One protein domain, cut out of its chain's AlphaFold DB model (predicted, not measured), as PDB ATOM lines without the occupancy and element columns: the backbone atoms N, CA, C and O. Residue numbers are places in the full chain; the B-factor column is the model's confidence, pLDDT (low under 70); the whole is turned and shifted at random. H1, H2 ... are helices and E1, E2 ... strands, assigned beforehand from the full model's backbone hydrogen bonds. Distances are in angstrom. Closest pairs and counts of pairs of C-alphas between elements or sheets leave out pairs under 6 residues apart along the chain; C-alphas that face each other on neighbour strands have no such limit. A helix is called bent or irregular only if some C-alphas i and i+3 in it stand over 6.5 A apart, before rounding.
ATOM      1  N   GLU A 409      -1.461 -54.062  35.733       95.88
ATOM      2  CA  GLU A 409      -2.461 -53.010  35.558       95.88
ATOM      3  C   GLU A 409      -2.260 -51.965  36.661       95.88
ATOM      4  O   GLU A 409      -2.333 -52.268  37.854       95.88
ATOM      5  N   ILE A 410      -1.989 -50.727  36.260       95.75
ATOM      6  CA  ILE A 410      -1.651 -49.616  37.144       95.75
ATOM      7  C   ILE A 410      -2.866 -48.707  37.266       95.75
ATOM      8  O   ILE A 410      -3.201 -47.962  36.345       95.75
ATOM      9  N   ASN A 411      -3.498 -48.716  38.433       96.25
ATOM     10  CA  ASN A 411      -4.448 -47.697  38.852       96.25
ATOM     11  C   ASN A 411      -3.703 -46.371  38.990       96.25
ATOM     12  O   ASN A 411      -2.796 -46.220  39.808       96.25
ATOM     13  N   LEU A 412      -4.074 -45.399  38.168       96.06
ATOM     14  CA  LEU A 412      -3.388 -44.122  38.124       96.06
ATOM     15  C   LEU A 412      -3.758 -43.273  39.347       96.06
ATOM     16  O   LEU A 412      -4.926 -43.252  39.758       96.06
ATOM     17  N   PRO A 413      -2.808 -42.520  39.926       94.50
ATOM     18  CA  PRO A 413      -3.138 -41.504  40.913       94.50
ATOM     19  C   PRO A 413      -3.949 -40.372  40.270       94.50
ATOM     20  O   PRO A 413      -3.869 -40.143  39.063       94.50
ATOM     21  N   GLU A 414      -4.722 -39.642  41.077       91.50
ATOM     22  CA  GLU A 414      -5.696 -38.640  40.607       91.50
ATOM     23  C   GLU A 414      -5.122 -37.668  39.561       91.50
ATOM     24  O   GLU A 414      -5.712 -37.484  38.496       91.50
ATOM     25  N   TYR A 415      -3.934 -37.110  39.821       94.06
ATOM     26  CA  TYR A 415      -3.299 -36.147  38.917       94.06
ATOM     27  C   TYR A 415      -2.916 -36.757  37.554       94.06
ATOM     28  O   TYR A 415      -2.906 -36.046  36.550       94.06
ATOM     29  N   MET A 416      -2.657 -38.068  37.491       96.44
ATOM     30  CA  MET A 416      -2.370 -38.791  36.247       96.44
ATOM     31  C   MET A 416      -3.639 -39.241  35.525       96.44
ATOM     32  O   MET A 416      -3.646 -39.243  34.296       96.44
ATOM     33  N   ARG A 417      -4.730 -39.564  36.237       94.50
ATOM     34  CA  ARG A 417      -6.001 -39.975  35.600       94.50
ATOM     35  C   ARG A 417      -6.500 -38.939  34.605       94.50
ATOM     36  O   ARG A 417      -6.951 -39.282  33.516       94.50
ATOM     37  N   LEU A 418      -6.365 -37.660  34.958       89.62
ATOM     38  CA  LEU A 418      -6.738 -36.551  34.083       89.62
ATOM     39  C   LEU A 418      -5.871 -36.469  32.824       89.62
ATOM     40  O   LEU A 418      -6.390 -36.096  31.774       89.62
ATOM     41  N   ALA A 419      -4.579 -36.785  32.923       93.81
ATOM     42  CA  ALA A 419      -3.633 -36.737  31.808       93.81
ATOM     43  C   ALA A 419      -3.806 -37.925  30.858       93.81
ATOM     44  O   ALA A 419      -3.987 -37.738  29.657       93.81
ATOM     45  N   PHE A 420      -3.883 -39.137  31.404       94.75
ATOM     46  CA  PHE A 420      -4.095 -40.361  30.628       94.75
ATOM     47  C   PHE A 420      -5.557 -40.570  30.201       94.75
ATOM     48  O   PHE A 420      -5.830 -41.418  29.351       94.75
ATOM     49  N   LYS A 421      -6.498 -39.801  30.770       92.38
ATOM     50  CA  LYS A 421      -7.955 -39.899  30.548       92.38
ATOM     51  C   LYS A 421      -8.506 -41.296  30.844       92.38
ATOM     52  O   LYS A 421      -9.418 -41.774  30.168       92.38
ATOM     53  N   LYS A 422      -7.913 -41.959  31.834       94.81
ATOM     54  CA  LYS A 422      -8.216 -43.325  32.260       94.81
ATOM     55  C   LYS A 422      -7.999 -43.449  33.761       94.81
ATOM     56  O   LYS A 422      -7.111 -42.800  34.306       94.81
ATOM     57  N   ASP A 423      -8.774 -44.312  34.407       95.19
ATOM     58  CA  ASP A 423      -8.556 -44.652  35.815       95.19
ATOM     59  C   ASP A 423      -7.361 -45.596  35.998       95.19
ATOM     60  O   ASP A 423      -6.650 -45.494  36.998       95.19
ATOM     61  N   SER A 424      -7.110 -46.467  35.017       97.00
ATOM     62  CA  SER A 424      -5.987 -47.401  34.994       97.00
ATOM     63  C   SER A 424      -5.381 -47.549  33.596       97.00
ATOM     64  O   SER A 424      -6.021 -47.248  32.581       97.00
ATOM     65  N   VAL A 425      -4.121 -47.975  33.546       97.50
ATOM     66  CA  VAL A 425      -3.382 -48.314  32.323       97.50
ATOM     67  C   VAL A 425      -2.511 -49.534  32.574       97.50
ATOM     68  O   VAL A 425      -2.024 -49.718  33.688       97.50
ATOM     69  N   SER A 426      -2.223 -50.318  31.539       97.69
ATOM     70  CA  SER A 426      -1.191 -51.344  31.662       97.69
ATOM     71  C   SER A 426       0.197 -50.710  31.782       97.69
ATOM     72  O   SER A 426       0.463 -49.624  31.254       97.69
ATOM     73  N   SER A 427       1.111 -51.415  32.438       96.62
ATOM     74  CA  SER A 427       2.541 -51.101  32.518       96.62
ATOM     75  C   SER A 427       3.155 -50.801  31.144       96.62
ATOM     76  O   SER A 427       3.868 -49.807  30.986       96.62
ATOM     77  N   GLY A 428       2.814 -51.605  30.132       97.50
ATOM     78  CA  GLY A 428       3.247 -51.411  28.747       97.50
ATOM     79  C   GLY A 428       2.668 -50.154  28.091       97.50
ATOM     80  O   GLY A 428       3.379 -49.449  27.375       97.50
ATOM     81  N   GLU A 429       1.401 -49.813  28.355       97.81
ATOM     82  CA  GLU A 429       0.828 -48.551  27.873       97.81
ATOM     83  C   GLU A 429       1.512 -47.342  28.525       97.81
ATOM     84  O   GLU A 429       1.805 -46.363  27.833       97.81
ATOM     85  N   LEU A 430       1.795 -47.409  29.831       97.38
ATOM     86  CA  LEU A 430       2.489 -46.337  30.542       97.38
ATOM     87  C   LEU A 430       3.915 -46.150  30.015       97.38
ATOM     88  O   LEU A 430       4.290 -45.020  29.702       97.38
ATOM     89  N   SER A 431       4.668 -47.243  29.845       97.81
ATOM     90  CA  SER A 431       6.009 -47.222  29.241       97.81
ATOM     91  C   SER A 431       6.009 -46.536  27.872       97.81
ATOM     92  O   SER A 431       6.840 -45.665  27.613       97.81
ATOM     93  N   LEU A 432       5.020 -46.844  27.031       97.75
ATOM     94  CA  LEU A 432       4.929 -46.286  25.687       97.75
ATOM     95  C   LEU A 432       4.542 -44.797  25.666       97.75
ATOM     96  O   LEU A 432       5.034 -44.056  24.820       97.75
ATOM     97  N   LYS A 433       3.636 -44.356  26.551       97.50
ATOM     98  CA  LYS A 433       2.947 -43.056  26.417       97.50
ATOM     99  C   LYS A 433       3.367 -41.975  27.403       97.50
ATOM    100  O   LYS A 433       2.941 -40.830  27.238       97.50
ATOM    101  N   TRP A 434       4.135 -42.288  28.446       97.75
ATOM    102  CA  TRP A 434       4.378 -41.316  29.520       97.75
ATOM    103  C   TRP A 434       5.057 -40.029  29.022       97.75
ATOM    104  O   TRP A 434       4.692 -38.947  29.477       97.75
ATOM    105  N   LYS A 435       5.979 -40.119  28.050       98.12
ATOM    106  CA  LYS A 435       6.653 -38.955  27.440       98.12
ATOM    107  C   LYS A 435       5.687 -38.080  26.648       98.12
ATOM    108  O   LYS A 435       5.617 -36.881  26.895       98.12
ATOM    109  N   ASP A 436       4.895 -38.692  25.769       98.06
ATOM    110  CA  ASP A 436       3.870 -37.982  24.995       98.06
ATOM    111  C   ASP A 436       2.866 -37.295  25.928       98.06
ATOM    112  O   ASP A 436       2.477 -36.151  25.706       98.06
ATOM    113  N   THR A 437       2.507 -37.965  27.025       97.88
ATOM    114  CA  THR A 437       1.618 -37.413  28.051       97.88
ATOM    115  C   THR A 437       2.245 -36.190  28.728       97.88
ATOM    116  O   THR A 437       1.584 -35.165  28.862       97.88
ATOM    117  N   VAL A 438       3.525 -36.249  29.112       98.25
ATOM    118  CA  VAL A 438       4.259 -35.093  29.665       98.25
ATOM    119  C   VAL A 438       4.256 -33.912  28.687       98.25
ATOM    120  O   VAL A 438       3.930 -32.791  29.085       98.25
ATOM    121  N   ASP A 439       4.542 -34.159  27.407       98.25
ATOM    122  CA  ASP A 439       4.548 -33.129  26.362       98.25
ATOM    123  C   ASP A 439       3.153 -32.516  26.137       98.25
ATOM    124  O   ASP A 439       3.016 -31.314  25.876       98.25
ATOM    125  N   GLU A 440       2.098 -33.330  26.202       97.19
ATOM    126  CA  GLU A 440       0.709 -32.873  26.124       97.19
ATOM    127  C   GLU A 440       0.333 -31.987  27.319       97.19
ATOM    128  O   GLU A 440      -0.259 -30.918  27.123       97.19
ATOM    129  N   GLU A 441       0.715 -32.375  28.538       97.19
ATOM    130  CA  GLU A 441       0.460 -31.589  29.749       97.19
ATOM    131  C   GLU A 441       1.233 -30.266  29.759       97.19
ATOM    132  O   GLU A 441       0.688 -29.228  30.144       97.19
ATOM    133  N   GLU A 442       2.469 -30.243  29.258       97.62
ATOM    134  CA  GLU A 442       3.224 -28.999  29.103       97.62
ATOM    135  C   GLU A 442       2.537 -28.028  28.128       97.62
ATOM    136  O   GLU A 442       2.348 -26.841  28.434       97.62
ATOM    137  N   LYS A 443       2.083 -28.527  26.972       96.94
ATOM    138  CA  LYS A 443       1.305 -27.728  26.007       96.94
ATOM    139  C   LYS A 443      -0.010 -27.242  26.616       96.94
ATOM    140  O   LYS A 443      -0.436 -26.116  26.340       96.94
ATOM    141  N   LEU A 444      -0.652 -28.058  27.453       95.50
ATOM    142  CA  LEU A 444      -1.877 -27.692  28.157       95.50
ATOM    143  C   LEU A 444      -1.643 -26.541  29.142       95.50
ATOM    144  O   LEU A 444      -2.422 -25.585  29.133       95.50
ATOM    145  N   ILE A 445      -0.566 -26.581  29.932       97.00
ATOM    146  CA  ILE A 445      -0.183 -25.484  30.838       97.00
ATOM    147  C   ILE A 445      -0.025 -24.178  30.051       97.00
ATOM    148  O   ILE A 445      -0.576 -23.145  30.442       97.00
ATOM    149  N   TYR A 446       0.658 -24.213  28.903       95.88
ATOM    150  CA  TYR A 446       0.805 -23.040  28.038       95.88
ATOM    151  C   TYR A 446      -0.547 -22.534  27.498       95.88
ATOM    152  O   TYR A 446      -0.845 -21.339  27.554       95.88
ATOM    153  N   LYS A 447      -1.419 -23.436  27.030       95.25
ATOM    154  CA  LYS A 447      -2.759 -23.084  26.522       95.25
ATOM    155  C   LYS A 447      -3.632 -22.449  27.613       95.25
ATOM    156  O   LYS A 447      -4.286 -21.430  27.375       95.25
ATOM    157  N   LEU A 448      -3.641 -23.028  28.814       94.12
ATOM    158  CA  LEU A 448      -4.438 -22.545  29.944       94.12
ATOM    159  C   LEU A 448      -3.900 -21.234  30.516       94.12
ATOM    160  O   LEU A 448      -4.700 -20.357  30.849       94.12
ATOM    161  N   SER A 449      -2.579 -21.059  30.595       93.62
ATOM    162  CA  SER A 449      -1.976 -19.811  31.081       93.62
ATOM    163  C   SER A 449      -2.312 -18.621  30.173       93.62
ATOM    164  O   SER A 449      -2.609 -17.536  30.676       93.62
ATOM    165  N   ALA A 450      -2.373 -18.835  28.854       93.44
ATOM    166  CA  ALA A 450      -2.763 -17.822  27.872       93.44
ATOM    167  C   ALA A 450      -4.280 -17.527  27.840       93.44
ATOM    168  O   ALA A 450      -4.698 -16.466  27.367       93.44
ATOM    169  N   THR A 451      -5.120 -18.431  28.354       93.75
ATOM    170  CA  THR A 451      -6.584 -18.310  28.281       93.75
ATOM    171  C   THR A 451      -7.148 -17.592  29.511       93.75
ATOM    172  O   THR A 451      -7.039 -18.072  30.643       93.75
ATOM    173  N   ARG A 452      -7.792 -16.436  29.282       90.25
ATOM    174  CA  ARG A 452      -8.345 -15.566  30.343       90.25
ATOM    175  C   ARG A 452      -9.867 -15.463  30.359       90.25
ATOM    176  O   ARG A 452     -10.433 -15.011  31.348       90.25
ATOM    177  N   LYS A 453     -10.552 -15.784  29.257       93.38
ATOM    178  CA  LYS A 453     -12.007 -15.596  29.185       93.38
ATOM    179  C   LYS A 453     -12.722 -16.826  29.748       93.38
ATOM    180  O   LYS A 453     -12.505 -17.910  29.209       93.38
ATOM    181  N   PRO A 454     -13.674 -16.678  30.691       93.44
ATOM    182  CA  PRO A 454     -14.406 -17.810  31.269       93.44
ATOM    183  C   PRO A 454     -15.060 -18.731  30.229       93.44
ATOM    184  O   PRO A 454     -15.037 -19.946  30.369       93.44
ATOM    185  N   ARG A 455     -15.583 -18.162  29.130       95.00
ATOM    186  CA  ARG A 455     -16.156 -18.931  28.010       95.00
ATOM    187  C   ARG A 455     -15.143 -19.843  27.326       95.00
ATOM    188  O   ARG A 455     -15.502 -20.932  26.901       95.00
ATOM    189  N   GLU A 456     -13.917 -19.362  27.150       94.81
ATOM    190  CA  GLU A 456     -12.848 -20.122  26.502       94.81
ATOM    191  C   GLU A 456     -12.326 -21.189  27.468       94.81
ATOM    192  O   GLU A 456     -12.186 -22.335  27.059       94.81
ATOM    193  N   ILE A 457     -12.165 -20.856  28.755       94.50
ATOM    194  CA  ILE A 457     -11.785 -21.825  29.793       94.50
ATOM    195  C   ILE A 457     -12.821 -22.956  29.869       94.50
ATOM    196  O   ILE A 457     -12.439 -24.108  29.730       94.50
ATOM    197  N   MET A 458     -14.123 -22.661  29.978       95.50
ATOM    198  CA  MET A 458     -15.174 -23.696  30.018       95.50
ATOM    199  C   MET A 458     -15.160 -24.631  28.803       95.50
ATOM    200  O   MET A 458     -15.395 -25.823  28.959       95.50
ATOM    201  N   LYS A 459     -14.848 -24.126  27.601       93.69
ATOM    202  CA  LYS A 459     -14.691 -24.985  26.414       93.69
ATOM    203  C   LYS A 459     -13.507 -25.941  26.557       93.69
ATOM    204  O   LYS A 459     -13.638 -27.111  26.227       93.69
ATOM    205  N   LEU A 460     -12.381 -25.456  27.079       92.25
ATOM    206  CA  LEU A 460     -11.211 -26.295  27.351       92.25
ATOM    207  C   LEU A 460     -11.491 -27.331  28.445       92.25
ATOM    208  O   LEU A 460     -11.036 -28.466  28.337       92.25
ATOM    209  N   LEU A 461     -12.246 -26.953  29.480       91.50
ATOM    210  CA  LEU A 461     -12.665 -27.863  30.545       91.50
ATOM    211  C   LEU A 461     -13.580 -28.972  30.005       91.50
ATOM    212  O   LEU A 461     -13.369 -30.136  30.337       91.50
ATOM    213  N   GLU A 462     -14.532 -28.630  29.133       92.19
ATOM    214  CA  GLU A 462     -15.403 -29.598  28.452       92.19
ATOM    215  C   GLU A 462     -14.594 -30.564  27.573       92.19
ATOM    216  O   GLU A 462     -14.758 -31.773  27.679       92.19
ATOM    217  N   GLU A 463     -13.656 -30.057  26.764       87.88
ATOM    218  CA  GLU A 463     -12.770 -30.894  25.937       87.88
ATOM    219  C   GLU A 463     -11.931 -31.875  26.772       87.88
ATOM    220  O   GLU A 463     -11.613 -32.974  26.311       87.88
ATOM    221  N   ARG A 464     -11.524 -31.468  27.981       85.00
ATOM    222  CA  ARG A 464     -10.574 -32.223  28.803       85.00
ATOM    223  C   ARG A 464     -11.234 -33.197  29.770       85.00
ATOM    224  O   ARG A 464     -10.789 -34.335  29.872       85.00
ATOM    225  N   THR A 465     -12.223 -32.725  30.517       83.50
ATOM    226  CA  THR A 465     -12.883 -33.485  31.590       83.50
ATOM    227  C   THR A 465     -14.243 -34.032  31.169       83.50
ATOM    228  O   THR A 465     -14.769 -34.921  31.834       83.50
ATOM    229  N   GLY A 466     -14.796 -33.539  30.055       76.75
ATOM    230  CA  GLY A 466     -16.178 -33.795  29.666       76.75
ATOM    231  C   GLY A 466     -17.186 -33.267  30.688       76.75
ATOM    232  O   GLY A 466     -16.848 -32.614  31.680       76.75
ATOM    233  N   GLY A 467     -18.454 -33.596  30.462       77.56
ATOM    234  CA  GLY A 467     -19.496 -33.482  31.474       77.56
ATOM    235  C   GLY A 467     -20.292 -32.181  31.412       77.56
ATOM    236  O   GLY A 467     -20.965 -31.895  30.429       77.56
ATOM    237  N   HIS A 468     -20.329 -31.453  32.530       88.19
ATOM    238  CA  HIS A 468     -21.312 -30.392  32.783       88.19
ATOM    239  C   HIS A 468     -20.832 -28.985  32.382       88.19
ATOM    240  O   HIS A 468     -21.558 -28.002  32.572       88.19
ATOM    241  N   TRP A 469     -19.620 -28.845  31.831       93.94
ATOM    242  CA  TRP A 469     -19.067 -27.536  31.465       93.94
ATOM    243  C   TRP A 469     -19.765 -26.943  30.241       93.94
ATOM    244  O   TRP A 469     -19.967 -25.727  30.183       93.94
ATOM    245  N   GLY A 470     -20.218 -27.784  29.309       91.25
ATOM    246  CA  GLY A 470     -21.097 -27.388  28.210       91.25
ATOM    247  C   GLY A 470     -22.410 -26.777  28.710       91.25
ATOM    248  O   GLY A 470     -22.805 -25.696  28.266       91.25
ATOM    249  N   GLU A 471     -23.050 -27.407  29.697       92.81
ATOM    250  CA  GLU A 471     -24.278 -26.901  30.325       92.81
ATOM    251  C   GLU A 471     -24.030 -25.596  31.097       92.81
ATOM    252  O   GLU A 471     -24.769 -24.620  30.930       92.81
ATOM    253  N   LYS A 472     -22.942 -25.525  31.878       94.12
ATOM    254  CA  LYS A 472     -22.508 -24.298  32.573       94.12
ATOM    255  C   LYS A 472     -22.232 -23.157  31.595       94.12
ATOM    256  O   LYS A 472     -22.604 -22.018  31.878       94.12
ATOM    257  N   LEU A 473     -21.639 -23.438  30.435       95.12
ATOM    258  CA  LEU A 473     -21.394 -22.442  29.392       95.12
ATOM    259  C   LEU A 473     -22.705 -21.903  28.805       95.12
ATOM    260  O   LEU A 473     -22.830 -20.691  28.608       95.12
ATOM    261  N   LEU A 474     -23.687 -22.773  28.544       94.69
ATOM    262  CA  LEU A 474     -25.019 -22.362  28.086       94.69
ATOM    263  C   LEU A 474     -25.719 -21.491  29.135       94.69
ATOM    264  O   LEU A 474     -26.196 -20.402  28.806       94.69
ATOM    265  N   LEU A 475     -25.696 -21.914  30.402       95.25
ATOM    266  CA  LEU A 475     -26.240 -21.141  31.516       95.25
ATOM    267  C   LEU A 475     -25.559 -19.771  31.622       95.25
ATOM    268  O   LEU A 475     -26.236 -18.745  31.632       95.25
ATOM    269  N   TYR A 476     -24.227 -19.729  31.618       96.06
ATOM    270  CA  TYR A 476     -23.451 -18.491  31.672       96.06
ATOM    271  C   TYR A 476     -23.816 -17.523  30.539       96.06
ATOM    272  O   TYR A 476     -23.948 -16.316  30.763       96.06
ATOM    273  N   ASN A 477     -24.006 -18.036  29.320       95.56
ATOM    274  CA  ASN A 477     -24.426 -17.220  28.183       95.56
ATOM    275  C   ASN A 477     -25.843 -16.674  28.372       95.56
ATOM    276  O   ASN A 477     -26.026 -15.467  28.233       95.56
ATOM    277  N   SER A 478     -26.793 -17.517  28.789       96.06
ATOM    278  CA  SER A 478     -28.173 -17.086  29.048       96.06
ATOM    279  C   SER A 478     -28.253 -15.981  30.112       96.06
ATOM    280  O   SER A 478     -28.935 -14.980  29.909       96.06
ATOM    281  N   LEU A 479     -27.467 -16.087  31.192       94.94
ATOM    282  CA  LEU A 479     -27.404 -15.076  32.250       94.94
ATOM    283  C   LEU A 479     -26.802 -13.754  31.744       94.94
ATOM    284  O   LEU A 479     -27.279 -12.674  32.101       94.94
ATOM    285  N   LYS A 480     -25.755 -13.805  30.907       93.25
ATOM    286  CA  LYS A 480     -25.177 -12.598  30.285       93.25
ATOM    287  C   LYS A 480     -26.183 -11.927  29.352       93.25
ATOM    288  O   LYS A 480     -26.313 -10.704  29.404       93.25
ATOM    289  N   ASP A 481     -26.900 -12.704  28.545       94.00
ATOM    290  CA  ASP A 481     -27.912 -12.191  27.622       94.00
ATOM    291  C   ASP A 481     -29.091 -11.565  28.380       94.00
ATOM    292  O   ASP A 481     -29.570 -10.491  28.004       94.00
ATOM    293  N   GLU A 482     -29.496 -12.154  29.509       92.62
ATOM    294  CA  GLU A 482     -30.518 -11.586  30.390       92.62
ATOM    295  C   GLU A 482     -30.074 -10.246  31.000       92.62
ATOM    296  O   GLU A 482     -30.835  -9.273  30.983       92.62
ATOM    297  N   ILE A 483     -28.822 -10.139  31.466       89.88
ATOM    298  CA  ILE A 483     -28.263  -8.865  31.947       89.88
ATOM    299  C   ILE A 483     -28.254  -7.813  30.838       89.88
ATOM    300  O   ILE A 483     -28.605  -6.659  31.094       89.88
ATOM    301  N   ILE A 484     -27.844  -8.181  29.621       89.62
ATOM    302  CA  ILE A 484     -27.839  -7.267  28.472       89.62
ATOM    303  C   ILE A 484     -29.268  -6.798  28.181       89.62
ATOM    304  O   ILE A 484     -29.503  -5.598  28.046       89.62
ATOM    305  N   SER A 485     -30.238  -7.714  28.159       89.75
ATOM    306  CA  SER A 485     -31.653  -7.393  27.952       89.75
ATOM    307  C   SER A 485     -32.182  -6.412  29.007       89.75
ATOM    308  O   SER A 485     -32.757  -5.382  28.656       89.75
ATOM    309  N   LYS A 486     -31.890  -6.653  30.294       87.06
ATOM    310  CA  LYS A 486     -32.271  -5.761  31.405       87.06
ATOM    311  C   LYS A 486     -31.517  -4.420  31.404       87.06
ATOM    312  O   LYS A 486     -32.002  -3.457  31.995       87.06
ATOM    313  N   ARG A 487     -30.364  -4.316  30.728       85.12
ATOM    314  CA  ARG A 487     -29.603  -3.061  30.560       85.12
ATOM    315  C   ARG A 487     -30.093  -2.174  29.420       85.12
ATOM    316  O   ARG A 487     -29.954  -0.960  29.534       85.12
ATOM    317  N   LYS A 488     -30.711  -2.726  28.374       88.38
ATOM    318  CA  LYS A 488     -31.205  -1.925  27.235       88.38
ATOM    319  C   LYS A 488     -32.106  -0.746  27.657       88.38
ATOM    320  O   LYS A 488     -31.881   0.360  27.170       88.38
ATOM    321  N   PRO A 489     -33.075  -0.904  28.586       86.94
ATOM    322  CA  PRO A 489     -33.881   0.226  29.053       86.94
ATOM    323  C   PRO A 489     -33.078   1.271  29.848       86.94
ATOM    324  O   PRO A 489     -33.357   2.463  29.749       86.94
ATOM    325  N   ILE A 490     -32.068   0.836  30.611       86.75
ATOM    326  CA  ILE A 490     -31.159   1.713  31.369       86.75
ATOM    327  C   ILE A 490     -30.342   2.584  30.406       86.75
ATOM    328  O   ILE A 490     -30.268   3.799  30.578       86.75
ATOM    329  N   GLU A 491     -29.771   1.980  29.364       88.62
ATOM    330  CA  GLU A 491     -29.007   2.689  28.331       88.62
ATOM    331  C   GLU A 491     -29.889   3.688  27.570       88.62
ATOM    332  O   GLU A 491     -29.519   4.856  27.437       88.62
ATOM    333  N   ALA A 492     -31.105   3.281  27.191       90.62
ATOM    334  CA  ALA A 492     -32.078   4.169  26.556       90.62
ATOM    335  C   ALA A 492     -32.463   5.362  27.455       90.62
ATOM    336  O   ALA A 492     -32.618   6.489  26.972       90.62
ATOM    337  N   ASN A 493     -32.595   5.156  28.770       90.25
ATOM    338  CA  ASN A 493     -32.837   6.247  29.714       90.25
ATOM    339  C   ASN A 493     -31.633   7.191  29.814       90.25
ATOM    340  O   ASN A 493     -31.818   8.410  29.848       90.25
ATOM    341  N   TRP A 494     -30.404   6.668  29.806       88.69
ATOM    342  CA  TRP A 494     -29.193   7.491  29.803       88.69
ATOM    343  C   TRP A 494     -29.043   8.327  28.526       88.69
ATOM    344  O   TRP A 494     -28.660   9.498  28.610       88.69
ATOM    345  N   GLU A 495     -29.385   7.774  27.363       91.25
ATOM    346  CA  GLU A 495     -29.417   8.514  26.097       91.25
ATOM    347  C   GLU A 495     -30.459   9.638  26.118       91.25
ATOM    348  O   GLU A 495     -30.138  10.779  25.772       91.25
ATOM    349  N   LYS A 496     -31.673   9.366  26.619       91.19
ATOM    350  CA  LYS A 496     -32.709  10.396  26.818       91.19
ATOM    351  C   LYS A 496     -32.257  11.486  27.787       91.19
ATOM    352  O   LYS A 496     -32.448  12.667  27.523       91.19
ATOM    353  N   VAL A 497     -31.616  11.125  28.899       90.19
ATOM    354  CA  VAL A 497     -31.061  12.106  29.846       90.19
ATOM    355  C   VAL A 497     -30.000  12.981  29.175       90.19
ATOM    356  O   VAL A 497     -29.938  14.179  29.458       90.19
ATOM    357  N   ARG A 498     -29.167  12.414  28.294       91.94
ATOM    358  CA  ARG A 498     -28.159  13.170  27.540       91.94
ATOM    359  C   ARG A 498     -28.821  14.169  26.588       91.94
ATOM    360  O   ARG A 498     -28.507  15.352  26.674       91.94
ATOM    361  N   SER A 499     -29.798  13.735  25.788       91.75
ATOM    362  CA  SER A 499     -30.497  14.625  24.849       91.75
ATOM    363  C   SER A 499     -31.280  15.739  25.556       91.75
ATOM    364  O   SER A 499     -31.231  16.895  25.136       91.75
ATOM    365  N   LEU A 500     -31.937  15.433  26.681       91.44
ATOM    366  CA  LEU A 500     -32.651  16.428  27.489       91.44
ATOM    367  C   LEU A 500     -31.701  17.455  28.117       91.44
ATOM    368  O   LEU A 500     -32.053  18.627  28.223       91.44
ATOM    369  N   LYS A 501     -30.492  17.045  28.519       89.75
ATOM    370  CA  LYS A 501     -29.469  17.973  29.025       89.75
ATOM    371  C   LYS A 501     -28.952  18.918  27.953       89.75
ATOM    372  O   LYS A 501     -28.692  20.075  28.269       89.75
ATOM    373  N   ASP A 502     -28.770  18.433  26.731       91.38
ATOM    374  CA  ASP A 502     -28.312  19.282  25.635       91.38
ATOM    375  C   ASP A 502     -29.401  20.294  25.251       91.38
ATOM    376  O   ASP A 502     -29.116  21.490  25.229       91.38
ATOM    377  N   ARG A 503     -30.674  19.871  25.175       90.19
ATOM    378  CA  ARG A 503     -31.820  20.797  25.047       90.19
ATOM    379  C   ARG A 503     -31.876  21.825  26.181       90.19
ATOM    380  O   ARG A 503     -32.049  23.012  25.936       90.19
ATOM    381  N   LEU A 504     -31.651  21.399  27.426       90.19
ATOM    382  CA  LEU A 504     -31.646  22.294  28.589       90.19
ATOM    383  C   LEU A 504     -30.568  23.396  28.505       90.19
ATOM    384  O   LEU A 504     -30.756  24.471  29.083       90.19
ATOM    385  N   LYS A 505     -29.438  23.166  27.823       88.50
ATOM    386  CA  LYS A 505     -28.403  24.200  27.616       88.50
ATOM    387  C   LYS A 505     -28.853  25.275  26.626       88.50
ATOM    388  O   LYS A 505     -28.484  26.432  26.796       88.50
ATOM    389  N   GLU A 506     -29.639  24.894  25.625       88.88
ATOM    390  CA  GLU A 506     -30.089  25.770  24.538       88.88
ATOM    391  C   GLU A 506     -31.354  26.566  24.908       88.88
ATOM    392  O   GLU A 506     -31.539  27.698  24.455       88.88
ATOM    393  N   THR A 507     -32.203  26.021  25.784       85.94
ATOM    394  CA  THR A 507     -33.462  26.651  26.204       85.94
ATOM    395  C   THR A 507     -33.248  27.881  27.098       85.94
ATOM    396  O   THR A 507     -32.668  27.792  28.187       85.94
ATOM    397  N   ARG A 508     -33.815  29.027  26.689       82.00
ATOM    398  CA  ARG A 508     -33.834  30.290  27.460       82.00
ATOM    399  C   ARG A 508     -35.116  30.516  28.274       82.00
ATOM    400  O   ARG A 508     -35.106  31.364  29.162       82.00
ATOM    401  N   ASP A 509     -36.187  29.763  28.013       89.06
ATOM    402  CA  ASP A 509     -37.441  29.842  28.773       89.06
ATOM    403  C   ASP A 509     -37.325  29.159  30.149       89.06
ATOM    404  O   ASP A 509     -36.970  27.985  30.269       89.06
ATOM    405  N   MET A 510     -37.651  29.899  31.210       80.56
ATOM    406  CA  MET A 510     -37.583  29.422  32.591       80.56
ATOM    407  C   MET A 510     -38.597  28.315  32.898       80.56
ATOM    408  O   MET A 510     -38.305  27.443  33.723       80.56
ATOM    409  N   PHE A 511     -39.768  28.323  32.253       84.88
ATOM    410  CA  PHE A 511     -40.779  27.291  32.474       84.88
ATOM    411  C   PHE A 511     -40.353  25.960  31.843       84.88
ATOM    412  O   PHE A 511     -40.284  24.944  32.543       84.88
ATOM    413  N   GLU A 512     -39.953  25.971  30.568       85.00
ATOM    414  CA  GLU A 512     -39.436  24.788  29.870       85.00
ATOM    415  C   GLU A 512     -38.189  24.202  30.563       85.00
ATOM    416  O   GLU A 512     -38.100  22.987  30.762       85.00
ATOM    417  N   ARG A 513     -37.272  25.044  31.065       87.12
ATOM    418  CA  ARG A 513     -36.119  24.581  31.867       87.12
ATOM    419  C   ARG A 513     -36.541  23.804  33.116       87.12
ATOM    420  O   ARG A 513     -35.897  22.809  33.465       87.12
ATOM    421  N   ARG A 514     -37.607  24.232  33.805       86.00
ATOM    422  CA  ARG A 514     -38.116  23.557  35.012       86.00
ATOM    423  C   ARG A 514     -38.720  22.192  34.680       86.00
ATOM    424  O   ARG A 514     -38.464  21.236  35.412       86.00
ATOM    425  N   VAL A 515     -39.443  22.089  33.564       88.25
ATOM    426  CA  VAL A 515     -40.008  20.824  33.060       88.25
ATOM    427  C   VAL A 515     -38.894  19.840  32.687       88.25
ATOM    428  O   VAL A 515     -38.856  18.734  33.226       88.25
ATOM    429  N   LEU A 516     -37.927  20.268  31.867       88.31
ATOM    430  CA  LEU A 516     -36.781  19.445  31.455       88.31
ATOM    431  C   LEU A 516     -35.961  18.952  32.659       88.31
ATOM    432  O   LEU A 516     -35.554  17.793  32.713       88.31
ATOM    433  N   THR A 517     -35.755  19.808  33.664       87.44
ATOM    434  CA  THR A 517     -35.044  19.432  34.898       87.44
ATOM    435  C   THR A 517     -35.806  18.368  35.696       87.44
ATOM    436  O   THR A 517     -35.193  17.423  36.201       87.44
ATOM    437  N   GLY A 518     -37.135  18.491  35.798       88.31
ATOM    438  CA  GLY A 518     -37.989  17.497  36.453       88.31
ATOM    439  C   GLY A 518     -37.945  16.138  35.753       88.31
ATOM    440  O   GLY A 518     -37.819  15.105  36.412       88.31
ATOM    441  N   GLU A 519     -37.962  16.135  34.421       88.88
ATOM    442  CA  GLU A 519     -37.905  14.912  33.622       88.88
ATOM    443  C   GLU A 519     -36.531  14.227  33.678       88.88
ATOM    444  O   GLU A 519     -36.458  13.013  33.871       88.88
ATOM    445  N   ILE A 520     -35.438  15.001  33.636       89.31
ATOM    446  CA  ILE A 520     -34.076  14.491  33.861       89.31
ATOM    447  C   ILE A 520     -33.963  13.826  35.236       89.31
ATOM    448  O   ILE A 520     -33.351  12.763  35.356       89.31
ATOM    449  N   ARG A 521     -34.525  14.441  36.285       89.12
ATOM    450  CA  ARG A 521     -34.501  13.874  37.639       89.12
ATOM    451  C   ARG A 521     -35.286  12.566  37.705       89.12
ATOM    452  O   ARG A 521     -34.748  11.580  38.194       89.12
ATOM    453  N   ARG A 522     -36.498  12.535  37.142       91.69
ATOM    454  CA  ARG A 522     -37.335  11.328  37.079       91.69
ATOM    455  C   ARG A 522     -36.613  10.167  36.392       91.69
ATOM    456  O   ARG A 522     -36.532   9.089  36.968       91.69
ATOM    457  N   LEU A 523     -36.044  10.403  35.207       89.12
ATOM    458  CA  LEU A 523     -35.323   9.375  34.447       89.12
ATOM    459  C   LEU A 523     -34.064   8.891  35.174       89.12
ATOM    460  O   LEU A 523     -33.755   7.702  35.134       89.12
ATOM    461  N   ARG A 524     -33.343   9.780  35.867       87.88
ATOM    462  CA  ARG A 524     -32.196   9.394  36.704       87.88
ATOM    463  C   ARG A 524     -32.614   8.523  37.883       87.88
ATOM    464  O   ARG A 524     -31.974   7.502  38.114       87.88
ATOM    465  N   ASP A 525     -33.676   8.899  38.591       86.88
ATOM    466  CA  ASP A 525     -34.178   8.142  39.740       86.88
ATOM    467  C   ASP A 525     -34.693   6.757  39.310       86.88
ATOM    468  O   ASP A 525     -34.410   5.754  39.966       86.88
ATOM    469  N   GLU A 526     -35.396   6.679  38.177       87.12
ATOM    470  CA  GLU A 526     -35.849   5.423  37.568       87.12
ATOM    471  C   GLU A 526     -34.665   4.539  37.158       87.12
ATOM    472  O   GLU A 526     -34.595   3.374  37.543       87.12
ATOM    473  N   THR A 527     -33.673   5.112  36.476       87.19
ATOM    474  CA  THR A 527     -32.464   4.387  36.057       87.19
ATOM    475  C   THR A 527     -31.679   3.851  37.248       87.19
ATOM    476  O   THR A 527     -31.269   2.695  37.255       87.19
ATOM    477  N   TRP A 528     -31.529   4.660  38.296       83.81
ATOM    478  CA  TRP A 528     -30.839   4.254  39.514       83.81
ATOM    479  C   TRP A 528     -31.568   3.123  40.249       83.81
ATOM    480  O   TRP A 528     -30.923   2.210  40.766       83.81
ATOM    481  N   ARG A 529     -32.910   3.134  40.267       84.69
ATOM    482  CA  ARG A 529     -33.714   2.017  40.793       84.69
ATOM    483  C   ARG A 529     -33.517   0.746  39.973       84.69
ATOM    484  O   ARG A 529     -33.350  -0.316  40.563       84.69
ATOM    485  N   MET A 530     -33.491   0.854  38.645       84.06
ATOM    486  CA  MET A 530     -33.260  -0.286  37.755       84.06
ATOM    487  C   MET A 530     -31.849  -0.860  37.920       84.06
ATOM    488  O   MET A 530     -31.693  -2.069  38.036       84.06
ATOM    489  N   GLU A 531     -30.820  -0.016  38.013       80.75
ATOM    490  CA  GLU A 531     -29.432  -0.447  38.241       80.75
ATOM    491  C   GLU A 531     -29.234  -1.128  39.603       80.75
ATOM    492  O   GLU A 531     -28.393  -2.020  39.730       80.75
ATOM    493  N   LYS A 532     -30.007  -0.714  40.615       82.31
ATOM    494  CA  LYS A 532     -30.000  -1.295  41.963       82.31
ATOM    495  C   LYS A 532     -30.992  -2.438  42.163       82.31
ATOM    496  O   LYS A 532     -31.048  -2.960  43.279       82.31
ATOM    497  N   ALA A 533     -31.741  -2.824  41.130       87.25
ATOM    498  CA  ALA A 533     -32.705  -3.908  41.217       87.25
ATOM    499  C   ALA A 533     -32.017  -5.199  41.675       87.25
ATOM    500  O   ALA A 533     -30.963  -5.575  41.152       87.25
ATOM    501  N   GLU A 534     -32.623  -5.872  42.651       87.38
ATOM    502  CA  GLU A 534     -32.047  -7.073  43.262       87.38
ATOM    503  C   GLU A 534     -31.857  -8.193  42.232       87.38
ATOM    504  O   GLU A 534     -30.854  -8.893  42.259       87.38
ATOM    505  N   GLU A 535     -32.728  -8.259  41.224       86.19
ATOM    506  CA  GLU A 535     -32.605  -9.176  40.089       86.19
ATOM    507  C   GLU A 535     -31.275  -9.023  39.329       86.19
ATOM    508  O   GLU A 535     -30.631 -10.016  39.005       86.19
ATOM    509  N   ILE A 536     -30.815  -7.792  39.060       86.38
ATOM    510  CA  ILE A 536     -29.543  -7.573  38.347       86.38
ATOM    511  C   ILE A 536     -28.360  -7.964  39.235       86.38
ATOM    512  O   ILE A 536     -27.362  -8.489  38.730       86.38
ATOM    513  N   LYS A 537     -28.447  -7.710  40.545       88.56
ATOM    514  CA  LYS A 537     -27.408  -8.137  41.492       88.56
ATOM    515  C   LYS A 537     -27.333  -9.658  41.567       88.56
ATOM    516  O   LYS A 537     -26.235 -10.198  41.493       88.56
ATOM    517  N   GLU A 538     -28.478 -10.325  41.620       91.69
ATOM    518  CA  GLU A 538     -28.585 -11.779  41.673       91.69
ATOM    519  C   GLU A 538     -28.037 -12.445  40.403       91.69
ATOM    520  O   GLU A 538     -27.243 -13.381  40.484       91.69
ATOM    521  N   LEU A 539     -28.353 -11.910  39.217       92.69
ATOM    522  CA  LEU A 539     -27.764 -12.386  37.959       92.69
ATOM    523  C   LEU A 539     -26.238 -12.226  37.945       92.69
ATOM    524  O   LEU A 539     -25.518 -13.130  37.523       92.69
ATOM    525  N   ARG A 540     -25.720 -11.087  38.431       91.75
ATOM    526  CA  ARG A 540     -24.269 -10.864  38.545       91.75
ATOM    527  C   ARG A 540     -23.622 -11.810  39.553       91.75
ATOM    528  O   ARG A 540     -22.520 -12.275  39.283       91.75
ATOM    529  N   ARG A 541     -24.292 -12.099  40.672       94.12
ATOM    530  CA  ARG A 541     -23.829 -13.052  41.688       94.12
ATOM    531  C   ARG A 541     -23.693 -14.452  41.094       94.12
ATOM    532  O   ARG A 541     -22.605 -15.009  41.152       94.12
ATOM    533  N   LYS A 542     -24.729 -14.950  40.410       95.88
ATOM    534  CA  LYS A 542     -24.699 -16.256  39.724       95.88
ATOM    535  C   LYS A 542     -23.601 -16.348  38.668       95.88
ATOM    536  O   LYS A 542     -22.893 -17.346  38.586       95.88
ATOM    537  N   ILE A 543     -23.426 -15.298  37.862       95.75
ATOM    538  CA  ILE A 543     -22.320 -15.233  36.896       95.75
ATOM    539  C   ILE A 543     -20.978 -15.313  37.617       95.75
ATOM    540  O   ILE A 543     -20.102 -16.051  37.177       95.75
ATOM    541  N   LYS A 544     -20.818 -14.570  38.716       95.00
ATOM    542  CA  LYS A 544     -19.573 -14.560  39.477       95.00
ATOM    543  C   LYS A 544     -19.280 -15.924  40.101       95.00
ATOM    544  O   LYS A 544     -18.131 -16.337  40.072       95.00
ATOM    545  N   GLU A 545     -20.289 -16.625  40.606       95.31
ATOM    546  CA  GLU A 545     -20.158 -17.998  41.117       95.31
ATOM    547  C   GLU A 545     -19.642 -18.947  40.037       95.31
ATOM    548  O   GLU A 545     -18.640 -19.621  40.256       95.31
ATOM    549  N   ILE A 546     -20.230 -18.910  38.836       95.75
ATOM    550  CA  ILE A 546     -19.737 -19.703  37.699       95.75
ATOM    551  C   ILE A 546     -18.289 -19.325  37.360       95.75
ATOM    552  O   ILE A 546     -17.464 -20.201  37.134       95.75
ATOM    553  N   GLU A 547     -17.950 -18.032  37.334       95.62
ATOM    554  CA  GLU A 547     -16.574 -17.587  37.074       95.62
ATOM    555  C   GLU A 547     -15.585 -18.113  38.131       95.62
ATOM    556  O   GLU A 547     -14.484 -18.518  37.768       95.62
ATOM    557  N   LEU A 548     -15.961 -18.149  39.415       95.06
ATOM    558  CA  LEU A 548     -15.119 -18.700  40.486       95.06
ATOM    559  C   LEU A 548     -14.932 -20.213  40.349       95.06
ATOM    560  O   LEU A 548     -13.807 -20.693  40.471       95.06
ATOM    561  N   GLU A 549     -16.002 -20.952  40.057       94.94
ATOM    562  CA  GLU A 549     -15.933 -22.397  39.815       94.94
ATOM    563  C   GLU A 549     -15.011 -22.732  38.633       94.94
ATOM    564  O   GLU A 549     -14.221 -23.672  38.701       94.94
ATOM    565  N   VAL A 550     -15.067 -21.933  37.563       95.56
ATOM    566  CA  VAL A 550     -14.214 -22.098  36.378       95.56
ATOM    567  C   VAL A 550     -12.739 -21.860  36.708       95.56
ATOM    568  O   VAL A 550     -11.888 -22.638  36.278       95.56
ATOM    569  N   GLU A 551     -12.419 -20.818  37.479       96.06
ATOM    570  CA  GLU A 551     -11.039 -20.552  37.910       96.06
ATOM    571  C   GLU A 551     -10.518 -21.632  38.873       96.06
ATOM    572  O   GLU A 551      -9.363 -22.045  38.765       96.06
ATOM    573  N   MET A 552     -11.372 -22.153  39.761       95.62
ATOM    574  CA  MET A 552     -11.045 -23.289  40.630       95.62
ATOM    575  C   MET A 552     -10.757 -24.567  39.834       95.62
ATOM    576  O   MET A 552      -9.757 -25.241  40.076       95.62
ATOM    577  N   ALA A 553     -11.586 -24.886  38.838       94.62
ATOM    578  CA  ALA A 553     -11.353 -26.032  37.965       94.62
ATOM    579  C   ALA A 553     -10.065 -25.872  37.144       94.62
ATOM    580  O   ALA A 553      -9.275 -26.812  37.029       94.62
ATOM    581  N   LYS A 554      -9.805 -24.663  36.628       95.81
ATOM    582  CA  LYS A 554      -8.557 -24.336  35.927       95.81
ATOM    583  C   LYS A 554      -7.337 -24.538  36.830       95.81
ATOM    584  O   LYS A 554      -6.356 -25.127  36.377       95.81
ATOM    585  N   LEU A 555      -7.394 -24.090  38.087       96.75
ATOM    586  CA  LEU A 555      -6.336 -24.310  39.077       96.75
ATOM    587  C   LEU A 555      -6.051 -25.806  39.264       96.75
ATOM    588  O   LEU A 555      -4.892 -26.210  39.182       96.75
ATOM    589  N   ASN A 556      -7.084 -26.627  39.464       95.19
ATOM    590  CA  ASN A 556      -6.922 -28.067  39.705       95.19
ATOM    591  C   ASN A 556      -6.303 -28.800  38.504       95.19
ATOM    592  O   ASN A 556      -5.441 -29.667  38.677       95.19
ATOM    593  N   ILE A 557      -6.684 -28.421  37.279       95.44
ATOM    594  CA  ILE A 557      -6.071 -28.971  36.062       95.44
ATOM    595  C   ILE A 557      -4.614 -28.533  35.942       95.44
ATOM    596  O   ILE A 557      -3.762 -29.369  35.666       95.44
ATOM    597  N   LEU A 558      -4.306 -27.255  36.184       97.25
ATOM    598  CA  LEU A 558      -2.924 -26.766  36.146       97.25
ATOM    599  C   LEU A 558      -2.041 -27.465  37.179       97.25
ATOM    600  O   LEU A 558      -0.911 -27.820  36.861       97.25
ATOM    601  N   ARG A 559      -2.558 -27.692  38.392       97.31
ATOM    602  CA  ARG A 559      -1.872 -28.468  39.428       97.31
ATOM    603  C   ARG A 559      -1.570 -29.885  38.943       97.31
ATOM    604  O   ARG A 559      -0.438 -30.338  39.065       97.31
ATOM    605  N   SER A 560      -2.563 -30.564  38.377       96.88
ATOM    606  CA  SER A 560      -2.404 -31.943  37.902       96.88
ATOM    607  C   SER A 560      -1.411 -32.035  36.743       96.88
ATOM    608  O   SER A 560      -0.492 -32.848  36.786       96.88
ATOM    609  N   ALA A 561      -1.540 -31.141  35.760       97.62
ATOM    610  CA  ALA A 561      -0.635 -31.044  34.620       97.62
ATOM    611  C   ALA A 561       0.806 -30.745  35.061       97.62
ATOM    612  O   ALA A 561       1.741 -31.353  34.549       97.62
ATOM    613  N   PHE A 562       0.991 -29.854  36.045       98.31
ATOM    614  CA  PHE A 562       2.302 -29.572  36.632       98.31
ATOM    615  C   PHE A 562       2.909 -30.827  37.265       98.31
ATOM    616  O   PHE A 562       4.050 -31.167  36.970       98.31
ATOM    617  N   LEU A 563       2.144 -31.543  38.093       97.81
ATOM    618  CA  LEU A 563       2.629 -32.758  38.748       97.81
ATOM    619  C   LEU A 563       2.992 -33.848  37.730       97.81
ATOM    620  O   LEU A 563       4.009 -34.506  37.903       97.81
ATOM    621  N   VAL A 564       2.229 -34.025  36.646       98.00
ATOM    622  CA  VAL A 564       2.613 -34.956  35.567       98.00
ATOM    623  C   VAL A 564       3.899 -34.502  34.885       98.00
ATOM    624  O   VAL A 564       4.834 -35.297  34.764       98.00
ATOM    625  N   LYS A 565       3.955 -33.227  34.477       97.44
ATOM    626  CA  LYS A 565       5.099 -32.634  33.780       97.44
ATOM    627  C   LYS A 565       6.391 -32.773  34.582       97.44
ATOM    628  O   LYS A 565       7.429 -33.068  34.003       97.44
ATOM    629  N   GLU A 566       6.341 -32.541  35.888       96.12
ATOM    630  CA  GLU A 566       7.537 -32.526  36.726       96.12
ATOM    631  C   GLU A 566       7.843 -33.897  37.339       96.12
ATOM    632  O   GLU A 566       8.985 -34.361  37.265       96.12
ATOM    633  N   ASN A 567       6.847 -34.594  37.903       96.06
ATOM    634  CA  ASN A 567       7.101 -35.825  38.651       96.06
ATOM    635  C   ASN A 567       7.491 -36.982  37.742       96.06
ATOM    636  O   ASN A 567       8.391 -37.730  38.117       96.06
ATOM    637  N   LEU A 568       6.864 -37.166  36.570       96.31
ATOM    638  CA  LEU A 568       7.190 -38.320  35.722       96.31
ATOM    639  C   LEU A 568       8.643 -38.281  35.234       96.31
ATOM    640  O   LEU A 568       9.353 -39.258  35.480       96.31
ATOM    641  N   PRO A 569       9.154 -37.175  34.653       95.69
ATOM    642  CA  PRO A 569      10.572 -37.088  34.316       95.69
ATOM    643  C   PRO A 569      11.477 -37.182  35.545       95.69
ATOM    644  O   PRO A 569      12.520 -37.826  35.487       95.69
ATOM    645  N   TYR A 570      11.097 -36.563  36.665       94.69
ATOM    646  CA  TYR A 570      11.917 -36.582  37.872       94.69
ATOM    647  C   TYR A 570      12.101 -37.995  38.434       94.69
ATOM    648  O   TYR A 570      13.222 -38.468  38.610       94.69
ATOM    649  N   THR A 571      10.994 -38.692  38.656       95.12
ATOM    650  CA  THR A 571      10.973 -40.053  39.198       95.12
ATOM    651  C   THR A 571      11.500 -41.087  38.207       95.12
ATOM    652  O   THR A 571      12.018 -42.115  38.633       95.12
ATOM    653  N   ASN A 572      11.477 -40.791  36.900       96.12
ATOM    654  CA  ASN A 572      12.172 -41.605  35.908       96.12
ATOM    655  C   ASN A 572      13.680 -41.666  36.194       96.12
ATOM    656  O   ASN A 572      14.294 -42.721  36.053       96.12
ATOM    657  N   PHE A 573      14.263 -40.537  36.604       93.88
ATOM    658  CA  PHE A 573      15.694 -40.385  36.862       93.88
ATOM    659  C   PHE A 573      16.105 -40.626  38.316       93.88
ATOM    660  O   PHE A 573      17.267 -40.932  38.573       93.88
ATOM    661  N   ARG A 574      15.177 -40.489  39.263       93.88
ATOM    662  CA  ARG A 574      15.420 -40.682  40.698       93.88
ATOM    663  C   ARG A 574      14.385 -41.624  41.321       93.88
ATOM    664  O   ARG A 574      13.643 -41.197  42.209       93.88
TER     665      ARG A 574
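What this domain is: This is residues 409 to 574 of the 616 residues of an uncharacterized protein of bacterium (UniProt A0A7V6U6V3). This is a long, thin rod of helices: in one half the long H6 crosses at a slant over H2, H3 and the arm H4a, and the other half is the helical hairpin of H4b and H5. A small antiparallel pair of strands, E1 and E2, makes the end of the rod away from that hairpin, with the short H1 near it. The printed part has 166 residues, with six named helices and two named strands in the order E1 H1 E2 H2 H3 H4 H5 H6; the class is mostly helix. The whole is extended, with a radius of gyration of the C-alphas of 27.0 A, and spans 90 by 24 by 19 A.

How they stand to each other: Begin at E1, residues 409 to 411, the antiparallel neighbour of E2, residues 424 to 426; N 410 and O 425, 2.8 A apart, are within hydrogen-bond range. Between them H1, residues 414 to 420, touches residues 557 to 564 of the hub, H6, residues 534 to 573, about perpendicular at 80 degrees; the closest C-alphas are those of Tyr 415 and Ser 560, 4.4 A. H2, residues 427 to 450, is irregular, with C-alphas 432 and 435 7.7 A apart and a kink of 53 degrees near residue 434. It touches residues 554 to 568 of H6 at a steep tilt of 43 degrees, opposite ways, closest at the C-alphas of Val 438 and Lys 565, 4.9 A. Next, H3, residues 454 to 465, touches residues 547 to 554 of H6 at a steep tilt of 46 degrees, closest at the C-alphas of Pro 454 and Glu 547, 6.2 A. H4, residues 469 to 506, was assigned as one helix by its hydrogen bonds but is bent: C-alphas 486 and 489 are 6.6 A apart, and its arms H4a, residues 469 to 486, and H4b, residues 489 to 506, stand at a shallow tilt of 30 degrees. H3 and H4a form a helical hairpin, closest at the C-alphas of Glu 462 and Trp 469, 5.2 A. H4a touches residues 536 to 546 of H6, closest at the C-alphas of Tyr 476 and Ile 543, 6.3 A. H4b and H5, residues 510 to 531, form a helical hairpin at a shallow tilt of 20 degrees, closest at the C-alphas of Ile 490 and Thr 527, 5.6 A; H4b and H6 are apart. In H3, H4a, H4b and H5 every O i to N i+4 pair is within hydrogen-bond range, against 18 of 20 in H2, 35 of 36 in H6 and 1 of 3 in H1, where 2 of 4 O i to N i+3 pairs are.

Where its parts are: Find C-alpha 409 at (-2.461, -53.010, 35.558), where E1 begins. H2 measures 34.0 A from first to last C-alpha, H4a 25.5 A, H4b 26.2 A and H5 31.5 A. From C-alpha 534 at (-32.047, -7.073, 43.262), H6 runs 58.6 A to C-alpha 573 at (15.694, -40.385, 36.862).

The domain as a whole: Look for the two C-alphas farthest apart at Gly 428 and Asp 509, 90.9 A. The printed part has no cut, its links between named elements are tight, and no printed residue has a pLDDT under 70.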